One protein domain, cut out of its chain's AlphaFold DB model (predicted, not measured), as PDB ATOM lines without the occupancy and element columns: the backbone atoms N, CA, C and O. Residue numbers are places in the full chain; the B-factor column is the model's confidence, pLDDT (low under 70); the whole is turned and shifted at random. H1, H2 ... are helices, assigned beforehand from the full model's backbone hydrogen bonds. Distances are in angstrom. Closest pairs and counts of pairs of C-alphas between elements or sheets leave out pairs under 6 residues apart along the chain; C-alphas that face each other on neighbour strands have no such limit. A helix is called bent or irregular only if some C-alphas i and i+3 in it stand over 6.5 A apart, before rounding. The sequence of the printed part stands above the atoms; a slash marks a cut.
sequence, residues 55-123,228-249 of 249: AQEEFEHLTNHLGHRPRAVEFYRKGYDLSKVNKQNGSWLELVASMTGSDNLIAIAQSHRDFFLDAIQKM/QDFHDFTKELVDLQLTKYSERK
ATOM      1  N   ALA A  55     237.626 268.832 245.934       95.12
ATOM      2  CA  ALA A  55     238.738 269.676 246.365       95.12
ATOM      3  C   ALA A  55     238.599 271.128 245.866       95.12
ATOM      4  O   ALA A  55     238.978 272.054 246.579       95.12
ATOM      5  N   GLN A  56     238.031 271.321 244.671       96.81
ATOM      6  CA  GLN A  56     237.770 272.642 244.095       96.81
ATOM      7  C   GLN A  56     236.672 273.386 244.856       96.81
ATOM      8  O   GLN A  56     236.885 274.528 245.246       96.81
ATOM      9  N   GLU A  57     235.550 272.725 245.154       95.88
ATOM     10  CA  GLU A  57     234.471 273.325 245.951       95.88
ATOM     11  C   GLU A  57     234.947 273.656 247.374       95.88
ATOM     12  O   GLU A  57     234.659 274.736 247.876       95.88
ATOM     13  N   GLU A  58     235.729 272.786 248.028       96.19
ATOM     14  CA  GLU A  58     236.329 273.108 249.336       96.19
ATOM     15  C   GLU A  58     237.259 274.321 249.268       96.19
ATOM     16  O   GLU A  58     237.249 275.162 250.169       96.19
ATOM     17  N   PHE A  59     238.059 274.425 248.204       97.81
ATOM     18  CA  PHE A  59     238.937 275.567 247.980       97.81
ATOM     19  C   PHE A  59     238.133 276.852 247.766       97.81
ATOM     20  O   PHE A  59     238.431 277.867 248.393       97.81
ATOM     21  N   GLU A  60     237.095 276.815 246.932       97.50
ATOM     22  CA  GLU A  60     236.214 277.952 246.664       97.50
ATOM     23  C   GLU A  60     235.458 278.388 247.926       97.50
ATOM     24  O   GLU A  60     235.478 279.562 248.293       97.50
ATOM     25  N   HIS A  61     234.876 277.440 248.664       96.12
ATOM     26  CA  HIS A  61     234.219 277.713 249.941       96.12
ATOM     27  C   HIS A  61     235.169 278.361 250.950       96.12
ATOM     28  O   HIS A  61     234.789 279.323 251.620       96.12
ATOM     29  N   LEU A  62     236.406 277.865 251.055       97.06
ATOM     30  CA  LEU A  62     237.396 278.451 251.954       97.06
ATOM     31  C   LEU A  62     237.845 279.835 251.488       97.06
ATOM     32  O   LEU A  62     238.005 280.719 252.320       97.06
ATOM     33  N   THR A  63     237.996 280.034 250.179       97.94
ATOM     34  CA  THR A  63     238.318 281.340 249.586       97.94
ATOM     35  C   THR A  63     237.246 282.364 249.949       97.94
ATOM     36  O   THR A  63     237.560 283.427 250.480       97.94
ATOM     37  N   ASN A  64     235.973 282.009 249.757       96.88
ATOM     38  CA  ASN A  64     234.831 282.857 250.098       96.88
ATOM     39  C   ASN A  64     234.753 283.151 251.604       96.88
ATOM     40  O   ASN A  64     234.349 284.240 252.001       96.88
ATOM     41  N   HIS A  65     235.155 282.198 252.447       95.81
ATOM     42  CA  HIS A  65     235.181 282.376 253.897       95.81
ATOM     43  C   HIS A  65     236.342 283.259 254.385       95.81
ATOM     44  O   HIS A  65     236.149 284.057 255.299       95.81
ATOM     45  N   LEU A  66     237.537 283.114 253.804       96.88
ATOM     46  CA  LEU A  66     238.738 283.863 254.198       96.88
ATOM     47  C   LEU A  66     238.820 285.250 253.545       96.88
ATOM     48  O   LEU A  66     239.519 286.126 254.050       96.88
ATOM     49  N   GLY A  67     238.143 285.453 252.412       96.88
ATOM     50  CA  GLY A  67     238.258 286.668 251.602       96.88
ATOM     51  C   GLY A  67     239.573 286.767 250.818       96.88
ATOM     52  O   GLY A  67     239.861 287.807 250.234       96.88
ATOM     53  N   HIS A  68     240.377 285.704 250.796       96.38
ATOM     54  CA  HIS A  68     241.607 285.602 250.016       96.38
ATOM     55  C   HIS A  68     241.867 284.150 249.604       96.38
ATOM     56  O   HIS A  68     241.276 283.217 250.152       96.38
ATOM     57  N   ARG A  69     242.794 283.955 248.658       96.88
ATOM     58  CA  ARG A  69     243.251 282.627 248.233       96.88
ATOM     59  C   ARG A  69     243.788 281.843 249.446       96.88
ATOM     60  O   ARG A  69     244.742 282.319 250.070       96.88
ATOM     61  N   PRO A  70     243.240 280.659 249.769       98.06
ATOM     62  CA  PRO A  70     243.725 279.849 250.873       98.06
ATOM     63  C   PRO A  70     245.155 279.374 250.639       98.06
ATOM     64  O   PRO A  70     245.497 278.890 249.557       98.06
ATOM     65  N   ARG A  71     245.979 279.443 251.682       98.25
ATOM     66  CA  ARG A  71     247.275 278.768 251.741       98.25
ATOM     67  C   ARG A  71     247.107 277.305 252.126       98.25
ATOM     68  O   ARG A  71     246.176 276.937 252.841       98.25
ATOM     69  N   ALA A  72     248.067 276.472 251.740       98.31
ATOM     70  CA  ALA A  72     248.065 275.043 252.040       98.31
ATOM     71  C   ALA A  72     247.874 274.747 253.541       98.31
ATOM     72  O   ALA A  72     247.168 273.810 253.912       98.31
ATOM     73  N   VAL A  73     248.475 275.569 254.411       98.06
ATOM     74  CA  VAL A  73     248.320 275.488 255.874       98.06
ATOM     75  C   VAL A  73     246.881 275.751 256.316       98.06
ATOM     76  O   VAL A  73     246.384 275.060 257.199       98.06
ATOM     77  N   GLU A  74     246.210 276.739 255.728       98.31
ATOM     78  CA  GLU A  74     244.833 277.112 256.076       98.31
ATOM     79  C   GLU A  74     243.860 276.032 255.617       98.31
ATOM     80  O   GLU A  74     243.001 275.608 256.388       98.31
ATOM     81  N   PHE A  75     244.070 275.512 254.406       98.12
ATOM     82  CA  PHE A  75     243.325 274.373 253.878       98.12
ATOM     83  C   PHE A  75     243.469 273.142 254.784       98.12
ATOM     84  O   PHE A  75     242.478 272.520 255.168       98.12
ATOM     85  N   TYR A  76     244.700 272.836 255.205       96.94
ATOM     86  CA  TYR A  76     244.986 271.749 256.139       96.94
ATOM     87  C   TYR A  76     244.337 271.964 257.516       96.94
ATOM     88  O   TYR A  76     243.691 271.056 258.034       96.94
ATOM     89  N   ARG A  77     244.459 273.160 258.102       95.88
ATOM     90  CA  ARG A  77     243.894 273.480 259.425       95.88
ATOM     91  C   ARG A  77     242.373 273.533 259.441       95.88
ATOM     92  O   ARG A  77     241.781 273.262 260.480       95.88
ATOM     93  N   LYS A  78     241.737 273.828 258.302       95.06
ATOM     94  CA  LYS A  78     240.283 273.699 258.139       95.06
ATOM     95  C   LYS A  78     239.812 272.237 258.169       95.06
ATOM     96  O   LYS A  78     238.617 271.986 258.258       95.06
ATOM     97  N   GLY A  79     240.737 271.276 258.117       93.38
ATOM     98  CA  GLY A  79     240.447 269.844 258.137       93.38
ATOM     99  C   GLY A  79     240.225 269.240 256.750       93.38
ATOM    100  O   GLY A  79     239.840 268.075 256.654       93.38
ATOM    101  N   TYR A  80     240.471 269.996 255.674       94.12
ATOM    102  CA  TYR A  80     240.349 269.475 254.319       94.12
ATOM    103  C   TYR A  80     241.526 268.570 253.942       94.12
ATOM    104  O   TYR A  80     242.669 268.739 254.378       94.12
ATOM    105  N   ASP A  81     241.235 267.567 253.112       91.31
ATOM    106  CA  ASP A  81     242.165 266.479 252.834       91.31
ATOM    107  C   ASP A  81     243.023 266.748 251.587       91.31
ATOM    108  O   ASP A  81     242.584 266.583 250.448       91.31
ATOM    109  N   LEU A  82     244.304 267.061 251.794       93.75
ATOM    110  CA  LEU A  82     245.288 267.182 250.711       93.75
ATOM    111  C   LEU A  82     245.489 265.877 249.918       93.75
ATOM    112  O   LEU A  82     245.934 265.914 248.772       93.75
ATOM    113  N   SER A  83     245.166 264.708 250.482       93.94
ATOM    114  CA  SER A  83     245.178 263.445 249.735       93.94
ATOM    115  C   SER A  83     244.087 263.420 248.662       93.94
ATOM    116  O   SER A  83     244.314 262.901 247.568       93.94
ATOM    117  N   LYS A  84     242.929 264.032 248.946       94.69
ATOM    118  CA  LYS A  84     241.852 264.222 247.976       94.69
ATOM    119  C   LYS A  84     242.277 265.189 246.876       94.69
ATOM    120  O   LYS A  84     242.082 264.857 245.711       94.69
ATOM    121  N   VAL A  85     242.925 266.300 247.234       96.75
ATOM    122  CA  VAL A  85     243.510 267.245 246.262       96.75
ATOM    123  C   VAL A  85     244.432 266.512 245.287       96.75
ATOM    124  O   VAL A  85     244.251 266.604 244.080       96.75
ATOM    125  N   ASN A  86     245.358 265.688 245.786       96.19
ATOM    126  CA  ASN A  86     246.278 264.944 244.915       96.19
ATOM    127  C   ASN A  86     245.562 263.978 243.964       96.19
ATOM    128  O   ASN A  86     245.988 263.799 242.829       96.19
ATOM    129  N   LYS A  87     244.484 263.331 244.423       95.94
ATOM    130  CA  LYS A  87     243.718 262.383 243.600       95.94
ATOM    131  C   LYS A  87     242.903 263.079 242.512       95.94
ATOM    132  O   LYS A  87     242.758 262.514 241.437       95.94
ATOM    133  N   GLN A  88     242.340 264.248 242.809       95.94
ATOM    134  CA  GLN A  88     241.428 264.954 241.905       95.94
ATOM    135  C   GLN A  88     242.150 265.942 240.983       95.94
ATOM    136  O   GLN A  88     241.727 266.130 239.848       95.94
ATOM    137  N   ASN A  89     243.243 266.548 241.451       96.69
ATOM    138  CA  ASN A  89     243.931 267.648 240.774       96.69
ATOM    139  C   ASN A  89     245.430 267.389 240.555       96.69
ATOM    140  O   ASN A  89     246.108 268.237 239.992       96.69
ATOM    141  N   GLY A  90     245.970 266.251 240.999       96.69
ATOM    142  CA  GLY A  90     247.393 265.906 240.875       96.69
ATOM    143  C   GLY A  90     248.247 266.404 242.045       96.69
ATOM    144  O   GLY A  90     248.924 265.607 242.702       96.69
ATOM    145  N   SER A  91     248.168 267.697 242.364       97.56
ATOM    146  CA  SER A  91     248.917 268.328 243.460       97.56
ATOM    147  C   SER A  91     248.224 269.587 243.996       97.56
ATOM    148  O   SER A  91     247.284 270.098 243.389       97.56
ATOM    149  N   TRP A  92     248.695 270.106 245.137       98.38
ATOM    150  CA  TRP A  92     248.234 271.400 245.655       98.38
ATOM    151  C   TRP A  92     248.541 272.544 244.678       98.38
ATOM    152  O   TRP A  92     247.692 273.402 244.465       98.38
ATOM    153  N   LEU A  93     249.716 272.516 244.039       98.44
ATOM    154  CA  LEU A  93     250.105 273.486 243.012       98.44
ATOM    155  C   LEU A  93     249.137 273.489 241.831       98.44
ATOM    156  O   LEU A  93     248.650 274.547 241.449       98.44
ATOM    157  N   GLU A  94     248.821 272.314 241.293       98.00
ATOM    158  CA  GLU A  94     247.913 272.188 240.150       98.00
ATOM    159  C   GLU A  94     246.484 272.640 240.493       98.00
ATOM    160  O   GLU A  94     245.850 273.305 239.676       98.00
ATOM    161  N   LEU A  95     245.990 272.355 241.709       98.38
ATOM    162  CA  LEU A  95     244.705 272.886 242.181       98.38
ATOM    163  C   LEU A  95     244.727 274.415 242.268       98.38
ATOM    164  O   LEU A  95     243.814 275.075 241.784       98.38
ATOM    165  N   VAL A  96     245.751 274.996 242.893       98.31
ATOM    166  CA  VAL A  96     245.837 276.453 243.034       98.31
ATOM    167  C   VAL A  96     245.927 277.120 241.668       98.31
ATOM    168  O   VAL A  96     245.225 278.102 241.427       98.31
ATOM    169  N   ALA A  97     246.797 276.620 240.791       97.81
ATOM    170  CA  ALA A  97     247.004 277.186 239.466       97.81
ATOM    171  C   ALA A  97     245.687 277.220 238.678       97.81
ATOM    172  O   ALA A  97     245.348 278.248 238.100       97.81
ATOM    173  N   SER A  98     244.894 276.140 238.734       97.06
ATOM    174  CA  SER A  98     243.603 276.095 238.045       97.06
ATOM    175  C   SER A  98     242.538 276.994 238.676       97.06
ATOM    176  O   SER A  98     241.783 277.626 237.944       97.06
ATOM    177  N   MET A  99     242.479 277.087 240.008       97.44
ATOM    178  CA  MET A  99     241.463 277.887 240.707       97.44
ATOM    179  C   MET A  99     241.747 279.391 240.672       97.44
ATOM    180  O   MET A  99     240.822 280.194 240.723       97.44
ATOM    181  N   THR A 100     243.022 279.784 240.619       95.62
ATOM    182  CA  THR A 100     243.423 281.200 240.571       95.62
ATOM    183  C   THR A 100     243.531 281.745 239.154       95.62
ATOM    184  O   THR A 100     243.449 282.956 238.978       95.62
ATOM    185  N   GLY A 101     243.742 280.881 238.154       92.62
ATOM    186  CA  GLY A 101     243.996 281.308 236.777       92.62
ATOM    187  C   GLY A 101     245.286 282.123 236.620       92.62
ATOM    188  O   GLY A 101     245.397 282.902 235.682       92.62
ATOM    189  N   SER A 102     246.239 281.994 237.550       95.81
ATOM    190  CA  SER A 102     247.525 282.694 237.483       95.81
ATOM    191  C   SER A 102     248.418 282.072 236.411       95.81
ATOM    192  O   SER A 102     248.834 280.919 236.550       95.81
ATOM    193  N   ASP A 103     248.762 282.850 235.383       97.25
ATOM    194  CA  ASP A 103     249.651 282.417 234.297       97.25
ATOM    195  C   ASP A 103     251.007 281.926 234.828       97.25
ATOM    196  O   ASP A 103     251.491 280.869 234.417       97.25
ATOM    197  N   ASN A 104     251.578 282.628 235.813       97.75
ATOM    198  CA  ASN A 104     252.841 282.241 236.441       97.75
ATOM    199  C   ASN A 104     252.725 280.893 237.164       97.75
ATOM    200  O   ASN A 104     253.562 280.013 236.967       97.75
ATOM    201  N   LEU A 105     251.674 280.679 237.967       97.69
ATOM    202  CA  LEU A 105     251.485 279.400 238.665       97.69
ATOM    203  C   LEU A 105     251.177 278.251 237.701       97.69
ATOM    204  O   LEU A 105     251.610 277.125 237.945       97.69
ATOM    205  N   ILE A 106     250.473 278.522 236.599       98.12
ATOM    206  CA  ILE A 106     250.249 277.549 235.526       98.12
ATOM    207  C   ILE A 106     251.588 277.159 234.883       98.12
ATOM    208  O   ILE A 106     251.866 275.966 234.750       98.12
ATOM    209  N   ALA A 107     252.447 278.128 234.554       98.19
ATOM    210  CA  ALA A 107     253.779 277.869 234.004       98.19
ATOM    211  C   ALA A 107     254.671 277.088 234.989       98.19
ATOM    212  O   ALA A 107     255.315 276.104 234.616       98.19
ATOM    213  N   ILE A 108     254.648 277.451 236.277       98.38
ATOM    214  CA  ILE A 108     255.372 276.728 237.332       98.38
ATOM    215  C   ILE A 108     254.852 275.288 237.462       98.38
ATOM    216  O   ILE A 108     255.649 274.357 237.581       98.38
ATOM    217  N   ALA A 109     253.534 275.070 237.403       97.62
ATOM    218  CA  ALA A 109     252.946 273.731 237.440       97.62
ATOM    219  C   ALA A 109     253.387 272.877 236.243       97.62
ATOM    220  O   ALA A 109     253.714 271.702 236.414       97.62
ATOM    221  N   GLN A 110     253.462 273.460 235.046       97.06
ATOM    222  CA  GLN A 110     253.909 272.752 233.846       97.06
ATOM    223  C   GLN A 110     255.376 272.304 233.947       97.06
ATOM    224  O   GLN A 110     255.683 271.154 233.631       97.06
ATOM    225  N   SER A 111     256.264 273.173 234.437       97.00
ATOM    226  CA  SER A 111     257.715 272.921 234.438       97.00
ATOM    227  C   SER A 111     258.240 272.246 235.713       97.00
ATOM    228  O   SER A 111     259.252 271.542 235.672       97.00
ATOM    229  N   HIS A 112     257.567 272.422 236.856       97.75
ATOM    230  CA  HIS A 112     258.114 272.071 238.175       97.75
ATOM    231  C   HIS A 112     257.185 271.248 239.077       97.75
ATOM    232  O   HIS A 112     257.540 271.007 240.235       97.75
ATOM    233  N   ARG A 113     256.039 270.752 238.584       96.50
ATOM    234  CA  ARG A 113     255.090 269.946 239.388       96.50
ATOM    235  C   ARG A 113     255.744 268.847 240.225       96.50
ATOM    236  O   ARG A 113     255.432 268.711 241.406       96.50
ATOM    237  N   ASP A 114     256.673 268.095 239.642       96.12
ATOM    238  CA  ASP A 114     257.313 266.954 240.297       96.12
ATOM    239  C   ASP A 114     258.173 267.402 241.486       96.12
ATOM    240  O   ASP A 114     258.234 266.717 242.507       96.12
ATOM    241  N   PHE A 115     258.815 268.573 241.386       97.25
ATOM    242  CA  PHE A 115     259.583 269.141 242.492       97.25
ATOM    243  C   PHE A 115     258.653 269.484 243.655       97.25
ATOM    244  O   PHE A 115     258.842 268.987 244.766       97.25
ATOM    245  N   PHE A 116     257.602 270.265 243.401       98.25
ATOM    246  CA  PHE A 116     256.664 270.658 244.451       98.25
ATOM    247  C   PHE A 116     255.973 269.449 245.081       98.25
ATOM    248  O   PHE A 116     255.909 269.343 246.309       98.25
ATOM    249  N   LEU A 117     255.508 268.504 244.263       97.00
ATOM    250  CA  LEU A 117     254.782 267.332 244.730       97.00
ATOM    251  C   LEU A 117     255.685 266.355 245.492       97.00
ATOM    252  O   LEU A 117     255.381 266.005 246.635       97.00
ATOM    253  N   ASP A 118     256.787 265.913 244.887       94.75
ATOM    254  CA  ASP A 118     257.582 264.807 245.424       94.75
ATOM    255  C   ASP A 118     258.722 265.270 246.338       94.75
ATOM    256  O   ASP A 118     259.085 264.546 247.271       94.75
ATOM    257  N   ALA A 119     259.289 266.463 246.119       94.44
ATOM    258  CA  ALA A 119     260.361 266.986 246.967       94.44
ATOM    259  C   ALA A 119     259.832 267.632 248.254       94.44
ATOM    260  O   ALA A 119     260.481 267.492 249.291       94.44
ATOM    261  N   ILE A 120     258.675 268.307 248.199       97.25
ATOM    262  CA  ILE A 120     258.171 269.130 249.312       97.25
ATOM    263  C   ILE A 120     256.837 268.609 249.850       97.25
ATOM    264  O   ILE A 120     256.743 268.246 251.023       97.25
ATOM    265  N   GLN A 121     255.793 268.527 249.025       96.94
ATOM    266  CA  GLN A 121     254.438 268.224 249.495       96.94
ATOM    267  C   GLN A 121     254.318 266.812 250.097       96.94
ATOM    268  O   GLN A 121     253.655 266.613 251.122       96.94
ATOM    269  N   LYS A 122     254.977 265.825 249.481       93.88
ATOM    270  CA  LYS A 122     255.062 264.435 249.958       93.88
ATOM    271  C   LYS A 122     256.313 264.160 250.796       93.88
ATOM    272  O   LYS A 122     256.592 263.001 251.106       93.88
ATOM    273  N   MET A 123     257.071 265.192 251.168       91.25
ATOM    274  CA  MET A 123     258.328 265.033 251.890       91.25
ATOM    275  C   MET A 123     258.136 264.217 253.175       91.25
ATOM    276  O   MET A 123     257.440 264.618 254.109       91.25
ATOM    277  N   GLN A 228     259.856 284.616 241.860       97.62
ATOM    278  CA  GLN A 228     259.163 285.121 243.041       97.62
ATOM    279  C   GLN A 228     257.979 284.218 243.405       97.62
ATOM    280  O   GLN A 228     257.914 283.721 244.525       97.62
ATOM    281  N   ASP A 229     257.105 283.907 242.443       98.25
ATOM    282  CA  ASP A 229     255.977 282.992 242.665       98.25
ATOM    283  C   ASP A 229     256.453 281.576 243.019       98.25
ATOM    284  O   ASP A 229     255.859 280.896 243.858       98.25
ATOM    285  N   PHE A 230     257.561 281.126 242.423       98.56
ATOM    286  CA  PHE A 230     258.184 279.849 242.755       98.56
ATOM    287  C   PHE A 230     258.664 279.825 244.212       98.56
ATOM    288  O   PHE A 230     258.439 278.839 244.927       98.56
ATOM    289  N   HIS A 231     259.325 280.896 244.660       98.31
ATOM    290  CA  HIS A 231     259.784 281.061 246.037       98.31
ATOM    291  C   HIS A 231     258.605 281.062 247.011       98.31
ATOM    292  O   HIS A 231     258.575 280.236 247.928       98.31
ATOM    293  N   ASP A 232     257.588 281.884 246.748       98.25
ATOM    294  CA  ASP A 232     256.402 282.022 247.596       98.25
ATOM    295  C   ASP A 232     255.622 280.704 247.706       98.25
ATOM    296  O   ASP A 232     255.202 280.296 248.795       98.25
ATOM    297  N   PHE A 233     255.490 279.966 246.601       98.62
ATOM    298  CA  PHE A 233     254.832 278.662 246.623       98.62
ATOM    299  C   PHE A 233     255.678 277.590 247.329       98.62
ATOM    300  O   PHE A 233     255.149 276.705 248.013       98.62
ATOM    301  N   THR A 234     257.008 277.668 247.216       98.62
ATOM    302  CA  THR A 234     257.923 276.786 247.958       98.62
ATOM    303  C   THR A 234     257.775 277.040 249.454       98.62
ATOM    304  O   THR A 234     257.611 276.090 250.226       98.62
ATOM    305  N   LYS A 235     257.750 278.315 249.856       98.62
ATOM    306  CA  LYS A 235     257.530 278.757 251.234       98.62
ATOM    307  C   LYS A 235     256.215 278.223 251.792       98.62
ATOM    308  O   LYS A 235     256.195 277.637 252.873       98.62
ATOM    309  N   GLU A 236     255.132 278.345 251.032       98.56
ATOM    310  CA  GLU A 236     253.813 277.849 251.420       98.56
ATOM    311  C   GLU A 236     253.806 276.344 251.728       98.56
ATOM    312  O   GLU A 236     253.234 275.905 252.733       98.56
ATOM    313  N   LEU A 237     254.451 275.530 250.886       98.69
ATOM    314  CA  LEU A 237     254.539 274.094 251.136       98.69
ATOM    315  C   LEU A 237     255.493 273.756 252.288       98.69
ATOM    316  O   LEU A 237     255.230 272.802 253.025       98.69
ATOM    317  N   VAL A 238     256.574 274.515 252.481       98.44
ATOM    318  CA  VAL A 238     257.460 274.366 253.647       98.44
ATOM    319  C   VAL A 238     256.695 274.657 254.942       98.44
ATOM    320  O   VAL A 238     256.762 273.857 255.881       98.44
ATOM    321  N   ASP A 239     255.883 275.714 254.967       98.31
ATOM    322  CA  ASP A 239     255.020 276.058 256.102       98.31
ATOM    323  C   ASP A 239     254.000 274.961 256.405       98.31
ATOM    324  O   ASP A 239     253.785 274.601 257.570       98.31
ATOM    325  N   LEU A 240     253.407 274.369 255.364       98.00
ATOM    326  CA  LEU A 240     252.543 273.200 255.507       98.00
ATOM    327  C   LEU A 240     253.289 272.040 256.171       98.00
ATOM    328  O   LEU A 240     252.766 271.423 257.101       98.00
ATOM    329  N   GLN A 241     254.500 271.723 255.713       97.75
ATOM    330  CA  GLN A 241     255.273 270.605 256.254       97.75
ATOM    331  C   GLN A 241     255.677 270.829 257.713       97.75
ATOM    332  O   GLN A 241     255.549 269.909 258.527       97.75
ATOM    333  N   LEU A 242     256.115 272.041 258.066       97.19
ATOM    334  CA  LEU A 242     256.428 272.404 259.448       97.19
ATOM    335  C   LEU A 242     255.182 272.340 260.334       97.19
ATOM    336  O   LEU A 242     255.245 271.747 261.411       97.19
ATOM    337  N   THR A 243     254.042 272.852 259.858       96.25
ATOM    338  CA  THR A 243     252.764 272.791 260.584       96.25
ATOM    339  C   THR A 243     252.364 271.341 260.849       96.25
ATOM    340  O   THR A 243     252.265 270.935 262.009       96.25
ATOM    341  N   LYS A 244     252.267 270.519 259.796       95.50
ATOM    342  CA  LYS A 244     251.926 269.092 259.906       95.50
ATOM    343  C   LYS A 244     252.864 268.343 260.840       95.50
ATOM    344  O   LYS A 244     252.424 267.440 261.536       95.50
ATOM    345  N   TYR A 245     254.161 268.651 260.825       96.31
ATOM    346  CA  TYR A 245     255.138 267.992 261.690       96.31
ATOM    347  C   TYR A 245     255.046 268.460 263.150       96.31
ATOM    348  O   TYR A 245     255.240 267.661 264.070       96.31
ATOM    349  N   SER A 246     254.745 269.739 263.376       94.31
ATOM    350  CA  SER A 246     254.567 270.303 264.717       94.31
ATOM    351  C   SER A 246     253.329 269.763 265.433       94.31
ATOM    352  O   SER A 246     253.365 269.590 266.647       94.31
ATOM    353  N   GLU A 247     252.279 269.430 264.679       93.31
ATOM    354  CA  GLU A 247     251.006 268.907 265.192       93.31
ATOM    355  C   GLU A 247     250.998 267.375 265.363       93.31
ATOM    356  O   GLU A 247     250.036 266.813 265.890       93.31
ATOM    357  N   ARG A 248     252.073 266.671 264.967       88.88
ATOM    358  CA  ARG A 248     252.242 265.245 265.301       88.88
ATOM    359  C   ARG A 248     252.436 265.101 266.810       88.88
ATOM    360  O   ARG A 248     253.352 265.717 267.364       88.88
ATOM    361  N   LYS A 249     251.570 264.287 267.421       58.75
ATOM    362  CA  LYS A 249     251.664 263.841 268.816       58.75
ATOM    363  C   LYS A 249     252.950 263.058 269.053       58.75
ATOM    364  O   LYS A 249     253.313 262.260 268.157       58.75
TER     365      LYS A 249
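Overview. This is residues 55 to 123 and 228 to 249 of the 249 residues of the protein "Helicase-related protein" of Vibrio sp. C7 (UniProt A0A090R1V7). Short helix H4 sits in the middle of a compact cluster of crossed helices, with H1 on one side and the L of bent H5 on the other. Long H6 runs along the side away from H1, with H5b on one side of it and short H2 on another, and meets H5a with its residues 229 to 230 alone; H3 makes a corner with H4. The 91 printed residues hold six named helices, H1 to H6 in chain order, and no named strand: all helix. The radius of gyration of the C-alphas is 12.3 A and the spans are 37 by 29 by 25 A.

Arrangement. Start at H1, residues 55 to 66: it touches H4, residues 92 to 100, with residues 55 to 60 alone, closest C-alphas Gln 56 and Leu 95, 7.2 A. Residue 55 alone touches H3, residues 82 to 89, at Val 85, C-alphas 5.4 A apart. H3 and H4 touch only at the corner, Asn 89 to Leu 95, C-alphas 5.5 A. H5, residues 103 to 121, was assigned as one helix by its hydrogen bonds but is bent: C-alphas 111 and 114 are 8.4 A apart, and arms H5a, 103 to 111, and H5b, 114 to 121, stand about perpendicular at 76 degrees. H4 and H5a form a helical hairpin, closest C-alphas Ala 97 and Leu 105, 5.1 A. H6, residues 228 to 246, touches H2, residues 72 to 77, with residues 236 to 243 alone, at a shallow tilt of 27 degrees, the same way; the closest C-alphas are Val 73 and Leu 240, 4.8 A. H6 touches H5b with residues 234 to 241 alone, closest C-alphas Gln 121 and Leu 237, 6.1 A. Every O i to N i+4 pair is within hydrogen-bond range in H1, H2, H3, H4, H5a and H6; in H5b, 3 of 4.

Along the chain. Find C-alpha 55 at (238.738, 269.676, 246.365); H1 runs 16.2 A from there. H2 is 8.6 A, H3 10.0 A, H4 12.0 A, H5a 12.5 A and H5b 9.7 A long. H6 runs 26.7 A to C-alpha 246 at (254.567, 270.303, 264.717).

Size, cuts and confidence. The C-alphas of Asp 103 and Lys 249 are the farthest apart, 39.3 A. Residues 124 to 227 are not printed; C-alphas 123 and 228 are 22.0 A apart across the cut. The links printed whole are tight. Mean pLDDT of the printed part is 96.3; residue 249 is under 70.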